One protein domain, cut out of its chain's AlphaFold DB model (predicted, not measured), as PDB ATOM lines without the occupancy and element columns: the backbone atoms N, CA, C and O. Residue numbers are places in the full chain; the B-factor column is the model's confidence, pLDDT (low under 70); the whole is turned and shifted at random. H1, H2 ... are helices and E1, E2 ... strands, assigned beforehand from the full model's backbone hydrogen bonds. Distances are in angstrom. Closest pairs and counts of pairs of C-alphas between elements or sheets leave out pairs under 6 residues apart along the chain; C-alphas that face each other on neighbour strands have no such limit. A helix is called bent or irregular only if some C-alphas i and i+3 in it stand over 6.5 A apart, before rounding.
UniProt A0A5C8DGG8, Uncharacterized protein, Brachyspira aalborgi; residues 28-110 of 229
ATOM      1  N   ALA A  28     -17.384  19.218  -4.290       53.78
ATOM      2  CA  ALA A  28     -17.100  18.505  -3.038       53.78
ATOM      3  C   ALA A  28     -18.318  18.127  -2.161       53.78
ATOM      4  O   ALA A  28     -18.159  17.306  -1.258       53.78
ATOM      5  N   SER A  29     -19.511  18.697  -2.370       54.25
ATOM      6  CA  SER A  29     -20.670  18.476  -1.477       54.25
ATOM      7  C   SER A  29     -21.187  17.032  -1.508       54.25
ATOM      8  O   SER A  29     -21.530  16.477  -0.465       54.25
ATOM      9  N   LEU A  30     -21.205  16.397  -2.683       59.28
ATOM     10  CA  LEU A  30     -21.745  15.045  -2.861       59.28
ATOM     11  C   LEU A  30     -20.789  13.940  -2.406       59.28
ATOM     12  O   LEU A  30     -21.243  12.831  -2.127       59.28
ATOM     13  N   ASP A  31     -19.490  14.218  -2.291       74.81
ATOM     14  CA  ASP A  31     -18.501  13.207  -1.909       74.81
ATOM     15  C   ASP A  31     -18.700  12.722  -0.466       74.81
ATOM     16  O   ASP A  31     -18.537  11.531  -0.189       74.81
ATOM     17  N   SER A  32     -19.116  13.605   0.448       79.81
ATOM     18  CA  SER A  32     -19.379  13.250   1.850       79.81
ATOM     19  C   SER A  32     -20.642  12.396   2.004       79.81
ATOM     20  O   SER A  32     -20.616  11.386   2.702       79.81
ATOM     21  N   ILE A  33     -21.728  12.727   1.294       86.81
ATOM     22  CA  ILE A  33     -22.953  11.908   1.276       86.81
ATOM     23  C   ILE A  33     -22.688  10.564   0.582       86.81
ATOM     24  O   ILE A  33     -23.142   9.520   1.049       86.81
ATOM     25  N   LYS A  34     -21.929  10.568  -0.519       87.81
ATOM     26  CA  LYS A  34     -21.558   9.352  -1.255       87.81
ATOM     27  C   LYS A  34     -20.661   8.428  -0.434       87.81
ATOM     28  O   LYS A  34     -20.779   7.215  -0.548       87.81
ATOM     29  N   TYR A  35     -19.784   8.972   0.405       89.62
ATOM     30  CA  TYR A  35     -19.014   8.169   1.354       89.62
ATOM     31  C   TYR A  35     -19.938   7.378   2.300       89.62
ATOM     32  O   TYR A  35     -19.717   6.184   2.508       89.62
ATOM     33  N   LEU A  36     -21.018   7.999   2.793       92.06
ATOM     34  CA  LEU A  36     -21.973   7.366   3.712       92.06
ATOM     35  C   LEU A  36     -22.840   6.273   3.069       92.06
ATOM     36  O   LEU A  36     -23.411   5.462   3.795       92.06
ATOM     37  N   SER A  37     -22.953   6.233   1.737       86.81
ATOM     38  CA  SER A  37     -23.730   5.206   1.026       86.81
ATOM     39  C   SER A  37     -22.966   3.899   0.782       86.81
ATOM     40  O   SER A  37     -23.524   2.958   0.218       86.81
ATOM     41  N   GLY A  38     -21.691   3.834   1.176       80.00
ATOM     42  CA  GLY A  38     -20.860   2.638   1.048       80.00
ATOM     43  C   GLY A  38     -21.043   1.613   2.177       80.00
ATOM     44  O   GLY A  38     -21.834   1.777   3.104       80.00
ATOM     45  N   GLY A  39     -20.235   0.552   2.119       82.88
ATOM     46  CA  GLY A  39     -20.101  -0.439   3.189       82.88
ATOM     47  C   GLY A  39     -21.058  -1.632   3.112       82.88
ATOM     48  O   GLY A  39     -22.032  -1.655   2.365       82.88
ATOM     49  N   GLU A  40     -20.751  -2.636   3.925       89.56
ATOM     50  CA  GLU A  40     -21.447  -3.919   4.051       89.56
ATOM     51  C   GLU A  40     -22.187  -4.049   5.401       89.56
ATOM     52  O   GLU A  40     -21.935  -3.283   6.344       89.56
ATOM     53  N   GLY A  41     -23.060  -5.057   5.504       92.56
ATOM     54  CA  GLY A  41     -23.837  -5.396   6.703       92.56
ATOM     55  C   GLY A  41     -25.253  -4.813   6.720       92.56
ATOM     56  O   GLY A  41     -25.678  -4.168   5.764       92.56
ATOM     57  N   ASP A  42     -25.980  -5.051   7.818       95.69
ATOM     58  CA  ASP A  42     -27.343  -4.542   8.001       95.69
ATOM     59  C   ASP A  42     -27.388  -3.009   7.983       95.69
ATOM     60  O   ASP A  42     -26.442  -2.324   8.396       95.69
ATOM     61  N   TRP A  43     -28.516  -2.470   7.520       95.38
ATOM     62  CA  TRP A  43     -28.759  -1.034   7.531       95.38
ATOM     63  C   TRP A  43     -28.901  -0.532   8.975       95.38
ATOM     64  O   TRP A  43     -29.562  -1.160   9.800       95.38
ATOM     65  N   VAL A  44     -28.294   0.619   9.269       95.50
ATOM     66  CA  VAL A  44     -28.437   1.316  10.561       95.50
ATOM     67  C   VAL A  44     -29.395   2.492  10.416       95.50
ATOM     68  O   VAL A  44     -30.280   2.672  11.246       95.50
ATOM     69  N   VAL A  45     -29.255   3.266   9.335       96.06
ATOM     70  CA  VAL A  45     -30.094   4.436   9.043       96.06
ATOM     71  C   VAL A  45     -30.452   4.449   7.557       96.06
ATOM     72  O   VAL A  45     -29.609   4.154   6.708       96.06
ATOM     73  N   LYS A  46     -31.695   4.816   7.230       96.19
ATOM     74  CA  LYS A  46     -32.134   5.115   5.859       96.19
ATOM     75  C   LYS A  46     -32.724   6.520   5.796       96.19
ATOM     76  O   LYS A  46     -33.557   6.862   6.630       96.19
ATOM     77  N   ILE A  47     -32.290   7.317   4.820       95.31
ATOM     78  CA  ILE A  47     -32.707   8.715   4.622       95.31
ATOM     79  C   ILE A  47     -33.028   8.908   3.136       95.31
ATOM     80  O   ILE A  47     -32.134   9.123   2.310       95.31
ATOM     81  N   ASP A  48     -34.310   8.829   2.786       92.38
ATOM     82  CA  ASP A  48     -34.781   8.722   1.401       92.38
ATOM     83  C   ASP A  48     -34.090   7.547   0.677       92.38
ATOM     84  O   ASP A  48     -34.168   6.402   1.120       92.38
ATOM     85  N   ASN A  49     -33.357   7.831  -0.403       90.25
ATOM     86  CA  ASN A  49     -32.604   6.851  -1.184       90.25
ATOM     87  C   ASN A  49     -31.205   6.541  -0.613       90.25
ATOM     88  O   ASN A  49     -30.492   5.711  -1.176       90.25
ATOM     89  N   LEU A  50     -30.783   7.194   0.477       93.31
ATOM     90  CA  LEU A  50     -29.511   6.905   1.146       93.31
ATOM     91  C   LEU A  50     -29.704   5.783   2.169       93.31
ATOM     92  O   LEU A  50     -30.558   5.885   3.045       93.31
ATOM     93  N   THR A  51     -28.871   4.747   2.098       95.69
ATOM     94  CA  THR A  51     -28.764   3.714   3.139       95.69
ATOM     95  C   THR A  51     -27.367   3.762   3.742       95.69
ATOM     96  O   THR A  51     -26.388   3.675   3.009       95.69
ATOM     97  N   ILE A  52     -27.291   3.884   5.067       96.50
ATOM     98  CA  ILE A  52     -26.047   3.849   5.839       96.50
ATOM     99  C   ILE A  52     -25.967   2.480   6.516       96.50
ATOM    100  O   ILE A  52     -26.766   2.164   7.405       96.50
ATOM    101  N   ASN A  53     -25.017   1.656   6.077       96.75
ATOM    102  CA  ASN A  53     -24.813   0.301   6.591       96.75
ATOM    103  C   ASN A  53     -23.948   0.280   7.858       96.75
ATOM    104  O   ASN A  53     -23.226   1.231   8.166       96.75
ATOM    105  N   LYS A  54     -23.987  -0.831   8.599       95.38
ATOM    106  CA  LYS A  54     -23.273  -0.964   9.877       95.38
ATOM    107  C   LYS A  54     -21.776  -0.666   9.775       95.38
ATOM    108  O   LYS A  54     -21.239   0.040  10.625       95.38
ATOM    109  N   SER A  55     -21.098  -1.207   8.766       95.56
ATOM    110  CA  SER A  55     -19.646  -1.028   8.630       95.56
ATOM    111  C   SER A  55     -19.248   0.435   8.409       95.56
ATOM    112  O   SER A  55     -18.309   0.907   9.053       95.56
ATOM    113  N   ILE A  56     -19.979   1.171   7.562       95.94
ATOM    114  CA  ILE A  56     -19.704   2.590   7.318       95.94
ATOM    115  C   ILE A  56     -20.083   3.442   8.531       95.94
ATOM    116  O   ILE A  56     -19.304   4.305   8.916       95.94
ATOM    117  N   PHE A  57     -21.195   3.130   9.205       96.38
ATOM    118  CA  PHE A  57     -21.604   3.799  10.441       96.38
ATOM    119  C   PHE A  57     -20.539   3.667  11.541       96.38
ATOM    120  O   PHE A  57     -20.134   4.659  12.141       96.38
ATOM    121  N   ASP A  58     -20.035   2.452  11.783       95.06
ATOM    122  CA  ASP A  58     -19.000   2.205  12.794       95.06
ATOM    123  C   ASP A  58     -17.668   2.890  12.440       95.06
ATOM    124  O   ASP A  58     -16.960   3.377  13.330       95.06
ATOM    125  N   SER A  59     -17.300   2.887  11.154       95.06
ATOM    126  CA  SER A  59     -16.083   3.537  10.654       95.06
ATOM    127  C   SER A  59     -16.171   5.052  10.801       95.06
ATOM    128  O   SER A  59     -15.237   5.685  11.295       95.06
ATOM    129  N   ASP A  60     -17.307   5.627  10.424       95.44
ATOM    130  CA  ASP A  60     -17.563   7.054  10.501       95.44
ATOM    131  C   ASP A  60     -17.642   7.548  11.955       95.44
ATOM    132  O   ASP A  60     -16.956   8.504  12.310       95.44
ATOM    133  N   LEU A  61     -18.321   6.809  12.844       95.56
ATOM    134  CA  LEU A  61     -18.283   7.062  14.290       95.56
ATOM    135  C   LEU A  61     -16.843   7.047  14.818       95.56
ATOM    136  O   LEU A  61     -16.428   7.942  15.553       95.56
ATOM    137  N   THR A  62     -16.054   6.048  14.415       95.38
ATOM    138  CA  THR A  62     -14.640   5.956  14.803       95.38
ATOM    139  C   THR A  62     -13.851   7.171  14.312       95.38
ATOM    140  O   THR A  62     -13.056   7.731  15.067       95.38
ATOM    141  N   ALA A  63     -14.054   7.592  13.062       92.25
ATOM    142  CA  ALA A  63     -13.382   8.750  12.484       92.25
ATOM    143  C   ALA A  63     -13.773  10.050  13.202       92.25
ATOM    144  O   ALA A  63     -12.887  10.821  13.578       92.25
ATOM    145  N   SER A  64     -15.065  10.254  13.468       91.56
ATOM    146  CA  SER A  64     -15.589  11.413  14.197       91.56
ATOM    147  C   SER A  64     -15.026  11.497  15.616       91.56
ATOM    148  O   SER A  64     -14.560  12.551  16.049       91.56
ATOM    149  N   MET A  65     -14.962  10.372  16.329       91.06
ATOM    150  CA  MET A  65     -14.372  10.330  17.666       91.06
ATOM    151  C   MET A  65     -12.864  10.590  17.654       91.06
ATOM    152  O   MET A  65     -12.368  11.341  18.493       91.06
ATOM    153  N   LYS A  66     -12.129  10.026  16.687       87.31
ATOM    154  CA  LYS A  66     -10.694  10.311  16.520       87.31
ATOM    155  C   LYS A  66     -10.444  11.782  16.213       87.31
ATOM    156  O   LYS A  66      -9.509  12.358  16.760       87.31
ATOM    157  N   TYR A  67     -11.284  12.391  15.379       83.50
ATOM    158  CA  TYR A  67     -11.219  13.821  15.088       83.50
ATOM    159  C   TYR A  67     -11.421  14.675  16.351       83.50
ATOM    160  O   TYR A  67     -10.754  15.690  16.521       83.50
ATOM    161  N   GLN A  68     -12.261  14.218  17.281       81.12
ATOM    162  CA  GLN A  68     -12.469  14.848  18.592       81.12
ATOM    163  C   GLN A  68     -11.379  14.506  19.632       81.12
ATOM    164  O   GLN A  68     -11.474  14.926  20.783       81.12
ATOM    165  N   GLY A  69     -10.344  13.748  19.254       78.19
ATOM    166  CA  GLY A  69      -9.233  13.387  20.135       78.19
ATOM    167  C   GLY A  69      -9.499  12.194  21.059       78.19
ATOM    168  O   GLY A  69      -8.745  11.993  22.011       78.19
ATOM    169  N   ALA A  70     -10.541  11.397  20.802       83.25
ATOM    170  CA  ALA A  70     -10.799  10.189  21.579       83.25
ATOM    171  C   ALA A  70      -9.703   9.131  21.364       83.25
ATOM    172  O   ALA A  70      -9.233   8.917  20.241       83.25
ATOM    173  N   ASN A  71      -9.335   8.434  22.438       82.69
ATOM    174  CA  ASN A  71      -8.421   7.294  22.386       82.69
ATOM    175  C   ASN A  71      -9.154   5.980  22.034       82.69
ATOM    176  O   ASN A  71     -10.385   5.922  21.995       82.69
ATOM    177  N   ASP A  72      -8.399   4.906  21.790       88.44
ATOM    178  CA  ASP A  72      -8.964   3.623  21.345       88.44
ATOM    179  C   ASP A  72      -9.904   2.976  22.383       88.44
ATOM    180  O   ASP A  72     -10.882   2.328  22.003       88.44
ATOM    181  N   GLU A  73      -9.667   3.185  23.682       87.62
ATOM    182  CA  GLU A  73     -10.548   2.690  24.749       87.62
ATOM    183  C   GLU A  73     -11.901   3.414  24.725       87.62
ATOM    184  O   GLU A  73     -12.954   2.776  24.707       87.62
ATOM    185  N   GLN A  74     -11.883   4.747  24.645       89.00
ATOM    186  CA  GLN A  74     -13.086   5.574  24.539       89.00
ATOM    187  C   GLN A  74     -13.893   5.229  23.285       89.00
ATOM    188  O   GLN A  74     -15.117   5.107  23.354       89.00
ATOM    189  N   ILE A  75     -13.215   5.026  22.152       91.62
ATOM    190  CA  ILE A  75     -13.844   4.596  20.896       91.62
ATOM    191  C   ILE A  75     -14.485   3.215  21.061       91.62
ATOM    192  O   ILE A  75     -15.631   3.014  20.658       91.62
ATOM    193  N   SER A  76     -13.777   2.263  21.672       93.25
ATOM    194  CA  SER A  76     -14.302   0.917  21.921       93.25
ATOM    195  C   SER A  76     -15.557   0.951  22.801       93.25
ATOM    196  O   SER A  76     -16.556   0.301  22.481       93.25
ATOM    197  N   LEU A  77     -15.553   1.761  23.863       91.69
ATOM    198  CA  LEU A  77     -16.719   1.951  24.730       91.69
ATOM    199  C   LEU A  77     -17.907   2.540  23.959       91.69
ATOM    200  O   LEU A  77     -19.005   1.990  24.013       91.69
ATOM    201  N   ALA A  78     -17.685   3.604  23.186       90.25
ATOM    202  CA  ALA A  78     -18.729   4.264  22.407       90.25
ATOM    203  C   ALA A  78     -19.368   3.356  21.345       90.25
ATOM    204  O   ALA A  78     -20.587   3.364  21.177       90.25
ATOM    205  N   LYS A  79     -18.576   2.522  20.659       90.50
ATOM    206  CA  LYS A  79     -19.096   1.560  19.666       90.50
ATOM    207  C   LYS A  79     -20.013   0.501  20.283       90.50
ATOM    208  O   LYS A  79     -20.911  -0.017  19.614       90.50
ATOM    209  N   ASN A  80     -19.792   0.172  21.552       90.50
ATOM    210  CA  ASN A  80     -20.588  -0.811  22.278       90.50
ATOM    211  C   ASN A  80     -21.769  -0.183  23.038       90.50
ATOM    212  O   ASN A  80     -22.682  -0.907  23.432       90.50
ATOM    213  N   ASP A  81     -21.809   1.142  23.183       94.12
ATOM    214  CA  ASP A  81     -22.882   1.854  23.875       94.12
ATOM    215  C   ASP A  81     -24.050   2.208  22.938       94.12
ATOM    216  O   ASP A  81     -23.906   2.911  21.936       94.12
ATOM    217  N   ASN A  82     -25.250   1.726  23.270       95.50
ATOM    218  CA  ASN A  82     -26.440   1.960  22.449       95.50
ATOM    219  C   ASN A  82     -26.874   3.429  22.445       95.50
ATOM    220  O   ASN A  82     -27.312   3.911  21.403       95.50
ATOM    221  N   ASN A  83     -26.716   4.147  23.560       95.12
ATOM    222  CA  ASN A  83     -27.099   5.559  23.632       95.12
ATOM    223  C   ASN A  83     -26.199   6.423  22.743       95.12
ATOM    224  O   ASN A  83     -26.698   7.273  22.010       95.12
ATOM    225  N   THR A  84     -24.892   6.160  22.750       94.06
ATOM    226  CA  THR A  84     -23.921   6.837  21.882       94.06
ATOM    227  C   THR A  84     -24.227   6.586  20.410       94.06
ATOM    228  O   THR A  84     -24.244   7.531  19.625       94.06
ATOM    229  N   LYS A  85     -24.548   5.342  20.028       94.81
ATOM    230  CA  LYS A  85     -24.940   5.021  18.647       94.81
ATOM    231  C   LYS A  85     -26.230   5.732  18.224       94.81
ATOM    232  O   LYS A  85     -26.261   6.292  17.137       94.81
ATOM    233  N   GLN A  86     -27.258   5.751  19.076       96.88
ATOM    234  CA  GLN A  86     -28.516   6.460  18.793       96.88
ATOM    235  C   GLN A  86     -28.307   7.976  18.676       96.88
ATOM    236  O   GLN A  86     -28.807   8.613  17.755       96.88
ATOM    237  N   TYR A  87     -27.510   8.564  19.567       95.75
ATOM    238  CA  TYR A  87     -27.151   9.977  19.467       95.75
ATOM    239  C   TYR A  87     -26.395  10.276  18.166       95.75
ATOM    240  O   TYR A  87     -26.714  11.235  17.465       95.75
ATOM    241  N   TYR A  88     -25.421   9.436  17.812       96.31
ATOM    242  CA  TYR A  88     -24.640   9.621  16.595       96.31
ATOM    243  C   TYR A  88     -25.477   9.461  15.321       96.31
ATOM    244  O   TYR A  88     -25.278  10.211  14.365       96.31
ATOM    245  N   SER A  89     -26.455   8.547  15.301       96.56
ATOM    246  CA  SER A  89     -27.377   8.446  14.166       96.56
ATOM    247  C   SER A  89     -28.205   9.713  13.976       96.56
ATOM    248  O   SER A  89     -28.375  10.133  12.836       96.56
ATOM    249  N   GLU A  90     -28.656  10.369  15.049       97.50
ATOM    250  CA  GLU A  90     -29.374  11.651  14.943       97.50
ATOM    251  C   GLU A  90     -28.485  12.774  14.388       97.50
ATOM    252  O   GLU A  90     -28.935  13.580  13.569       97.50
ATOM    253  N   VAL A  91     -27.203  12.800  14.774       95.00
ATOM    254  CA  VAL A  91     -26.217  13.732  14.198       95.00
ATOM    255  C   VAL A  91     -26.078  13.499  12.691       95.00
ATOM    256  O   VAL A  91     -26.216  14.446  11.916       95.00
ATOM    257  N   LEU A  92     -25.899  12.245  12.261       94.69
ATOM    258  CA  LEU A  92     -25.800  11.903  10.839       94.69
ATOM    259  C   LEU A  92     -27.067  12.249  10.057       94.69
ATOM    260  O   LEU A  92     -26.972  12.782   8.952       94.69
ATOM    261  N   ILE A  93     -28.249  11.977  10.616       96.19
ATOM    262  CA  ILE A  93     -29.524  12.318   9.976       96.19
ATOM    263  C   ILE A  93     -29.611  13.825   9.744       96.19
ATOM    264  O   ILE A  93     -29.868  14.260   8.618       96.19
ATOM    265  N   ARG A  94     -29.351  14.625  10.784       95.88
ATOM    266  CA  ARG A  94     -29.348  16.088  10.690       95.88
ATOM    267  C   ARG A  94     -28.371  16.579   9.624       95.88
ATOM    268  O   ARG A  94     -28.753  17.403   8.793       95.88
ATOM    269  N   ASP A  95     -27.135  16.094   9.649       93.94
ATOM    270  CA  ASP A  95     -26.084  16.581   8.758       93.94
ATOM    271  C   ASP A  95     -26.373  16.203   7.297       93.94
ATOM    272  O   ASP A  95     -26.264  17.052   6.413       93.94
ATOM    273  N   VAL A  96     -26.852  14.980   7.033       94.25
ATOM    274  CA  VAL A  96     -27.281  14.565   5.687       94.25
ATOM    275  C   VAL A  96     -28.425  15.439   5.173       94.25
ATOM    276  O   VAL A  96     -28.376  15.881   4.025       94.25
ATOM    277  N   LEU A  97     -29.449  15.704   5.989       95.00
ATOM    278  CA  LEU A  97     -30.584  16.535   5.573       95.00
ATOM    279  C   LEU A  97     -30.159  17.984   5.287       95.00
ATOM    280  O   LEU A  97     -30.589  18.558   4.287       95.00
ATOM    281  N   LEU A  98     -29.277  18.559   6.112       94.12
ATOM    282  CA  LEU A  98     -28.726  19.899   5.877       94.12
ATOM    283  C   LEU A  98     -27.882  19.960   4.602       94.12
ATOM    284  O   LEU A  98     -28.007  20.918   3.843       94.12
ATOM    285  N   LEU A  99     -27.058  18.943   4.339       92.44
ATOM    286  CA  LEU A  99     -26.248  18.883   3.121       92.44
ATOM    287  C   LEU A  99     -27.110  18.716   1.865       92.44
ATOM    288  O   LEU A  99     -26.854  19.393   0.872       92.44
ATOM    289  N   LYS A 100     -28.167  17.891   1.914       90.75
ATOM    290  CA  LYS A 100     -29.151  17.799   0.821       90.75
ATOM    291  C   LYS A 100     -29.821  19.150   0.562       90.75
ATOM    292  O   LYS A 100     -29.904  19.571  -0.586       90.75
ATOM    293  N   LYS A 101     -30.233  19.863   1.616       93.75
ATOM    294  CA  LYS A 101     -30.836  21.194   1.470       93.75
ATOM    295  C   LYS A 101     -29.856  22.217   0.883       93.75
ATOM    296  O   LYS A 101     -30.220  22.979  -0.005       93.75
ATOM    297  N   ALA A 102     -28.604  22.206   1.336       91.75
ATOM    298  CA  ALA A 102     -27.559  23.076   0.802       91.75
ATOM    299  C   ALA A 102     -27.261  22.801  -0.686       91.75
ATOM    300  O   ALA A 102     -26.940  23.736  -1.419       91.75
ATOM    301  N   GLU A 103     -27.389  21.548  -1.136       88.56
ATOM    302  CA  GLU A 103     -27.292  21.170  -2.551       88.56
ATOM    303  C   GLU A 103     -28.480  21.704  -3.365       88.56
ATOM    304  O   GLU A 103     -28.277  22.328  -4.405       88.56
ATOM    305  N   GLU A 104     -29.714  21.541  -2.874       91.44
ATOM    306  CA  GLU A 104     -30.915  22.115  -3.508       91.44
ATOM    307  C   GLU A 104     -30.813  23.638  -3.662       91.44
ATOM    308  O   GLU A 104     -31.171  24.192  -4.703       91.44
ATOM    309  N   ASP A 105     -30.287  24.307  -2.634       93.50
ATOM    310  CA  ASP A 105     -30.080  25.757  -2.611       93.50
ATOM    311  C   ASP A 105     -28.843  26.197  -3.409       93.50
ATOM    312  O   ASP A 105     -28.568  27.396  -3.506       93.50
ATOM    313  N   LYS A 106     -28.078  25.248  -3.971       90.88
ATOM    314  CA  LYS A 106     -26.804  25.492  -4.666       90.88
ATOM    315  C   LYS A 106     -25.818  26.306  -3.828       90.88
ATOM    316  O   LYS A 106     -24.990  27.050  -4.355       90.88
ATOM    317  N   PHE A 107     -25.883  26.172  -2.505       91.38
ATOM    318  CA  PHE A 107     -25.094  26.969  -1.571       91.38
ATOM    319  C   PHE A 107     -23.589  26.808  -1.827       91.38
ATOM    320  O   PHE A 107     -22.850  27.793  -1.876       91.38
ATOM    321  N   PHE A 108     -23.141  25.575  -2.076       88.06
ATOM    322  CA  PHE A 108     -21.740  25.267  -2.371       88.06
ATOM    323  C   PHE A 108     -21.290  25.690  -3.782       88.06
ATOM    324  O   PHE A 108     -20.092  25.672  -4.063       88.06
ATOM    325  N   GLU A 109     -22.207  26.118  -4.660       88.44
ATOM    326  CA  GLU A 109     -21.855  26.709  -5.958       88.44
ATOM    327  C   GLU A 109     -21.460  28.192  -5.840       88.44
ATOM    328  O   GLU A 109     -20.825  28.728  -6.753       88.44
ATOM    329  N   THR A 110     -21.790  28.849  -4.719       89.12
ATOM    330  CA  THR A 110     -21.453  30.258  -4.472       89.12
ATOM    331  C   THR A 110     -19.943  30.465  -4.326       89.12
ATOM    332  O   THR A 110     -19.226  29.630  -3.772       89.12
TER     333      THR A 110
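What this domain is: This is residues 28 to 110 of the 229 residues of an uncharacterized protein of Brachyspira aalborgi (UniProt A0A5C8DGG8). One long helix, H4, runs along the longest dimension of the domain, and the smaller parts gather along it: H1 beside its later part, the two-strand hairpin E1 E2 next to its residues 85 to 97, and a helical hairpin of H2 and H3 toward its first residues. H2 and H3 each stand nearly at right angles to H4, and H3 makes a corner with its beginning. The printed part has 83 residues, with four named helices and two named strands in the order H1 E1 E2 H2 H3 H4; the sheet, E1 - E2, is antiparallel and the class is mostly helix. The whole is compact, with a radius of gyration of the C-alphas of 13.6 A and spans of 41 by 28 by 19 A.

Where its parts are: H1 is residues 29 to 36, beginning at C-alpha 29 (-20.670, 18.476, -1.477); it is neither bent nor irregular, but only just: C-alphas 29 and 32 are 6.3 A apart. E1 is residues 43 to 47 and E2 residues 50 to 53. H2, residues 54 to 67, is 19.8 A long from its first to its last C-alpha. H3 is residues 72 to 80, 12.5 A long. H4, residues 82 to 104, is 33.2 A long, from C-alpha 82 (-26.440, 1.960, 22.449) to C-alpha 104 (-30.915, 22.115, -3.508).

How they stand to each other: H4 touches H1 with its residues 96 to 103 alone, at a shallow tilt of 30 degrees, opposite ways; their closest C-alphas are those of Ile 33 and Val 96, 6.7 A apart. E1 and E2 form an antiparallel hairpin, with N 47 and O 50 at 2.9 A and N 52 and O 45 at 2.9 A, within hydrogen-bond range. The closest C-alphas of E1 and H4 are those of Val 45 and Ser 89, 7.1 A apart. The closest C-alphas of H1 and E2 are those of Leu 36 and Ile 52, 5.8 A apart. H2 and H4 are close but not clearly touching, with the C-alphas of Leu 61 and Tyr 88 closest at 7.2 A, and about perpendicular at 89 degrees. H2 and H3 touch as a helical hairpin, closest at the C-alphas of Thr 62 and Ile 75, 6.3 A apart; they run opposite ways at a steep tilt of 38 degrees, only just past shallow. H3 and H4 only just touch, with 3 pairs of C-alphas within 8 A, and only at the corner by their link; they are about perpendicular at 88 degrees, with the C-alphas of Ala 78 and Thr 84 closest at 5.8 A. H1 and H3 are apart. In H2, H3 and H4 every O i to N i+4 pair is within hydrogen-bond range; in H1, 3 of 4 are.

The domain as a whole: The C-alphas farthest apart in the domain are those of Glu 73 and Thr 110, 41.6 A. The printed part has no cut, and no link is long; the link from H1 to E1 is short and the others are tight. The mean pLDDT of the printed part is 90.3; residues 28 to 30 are under 70.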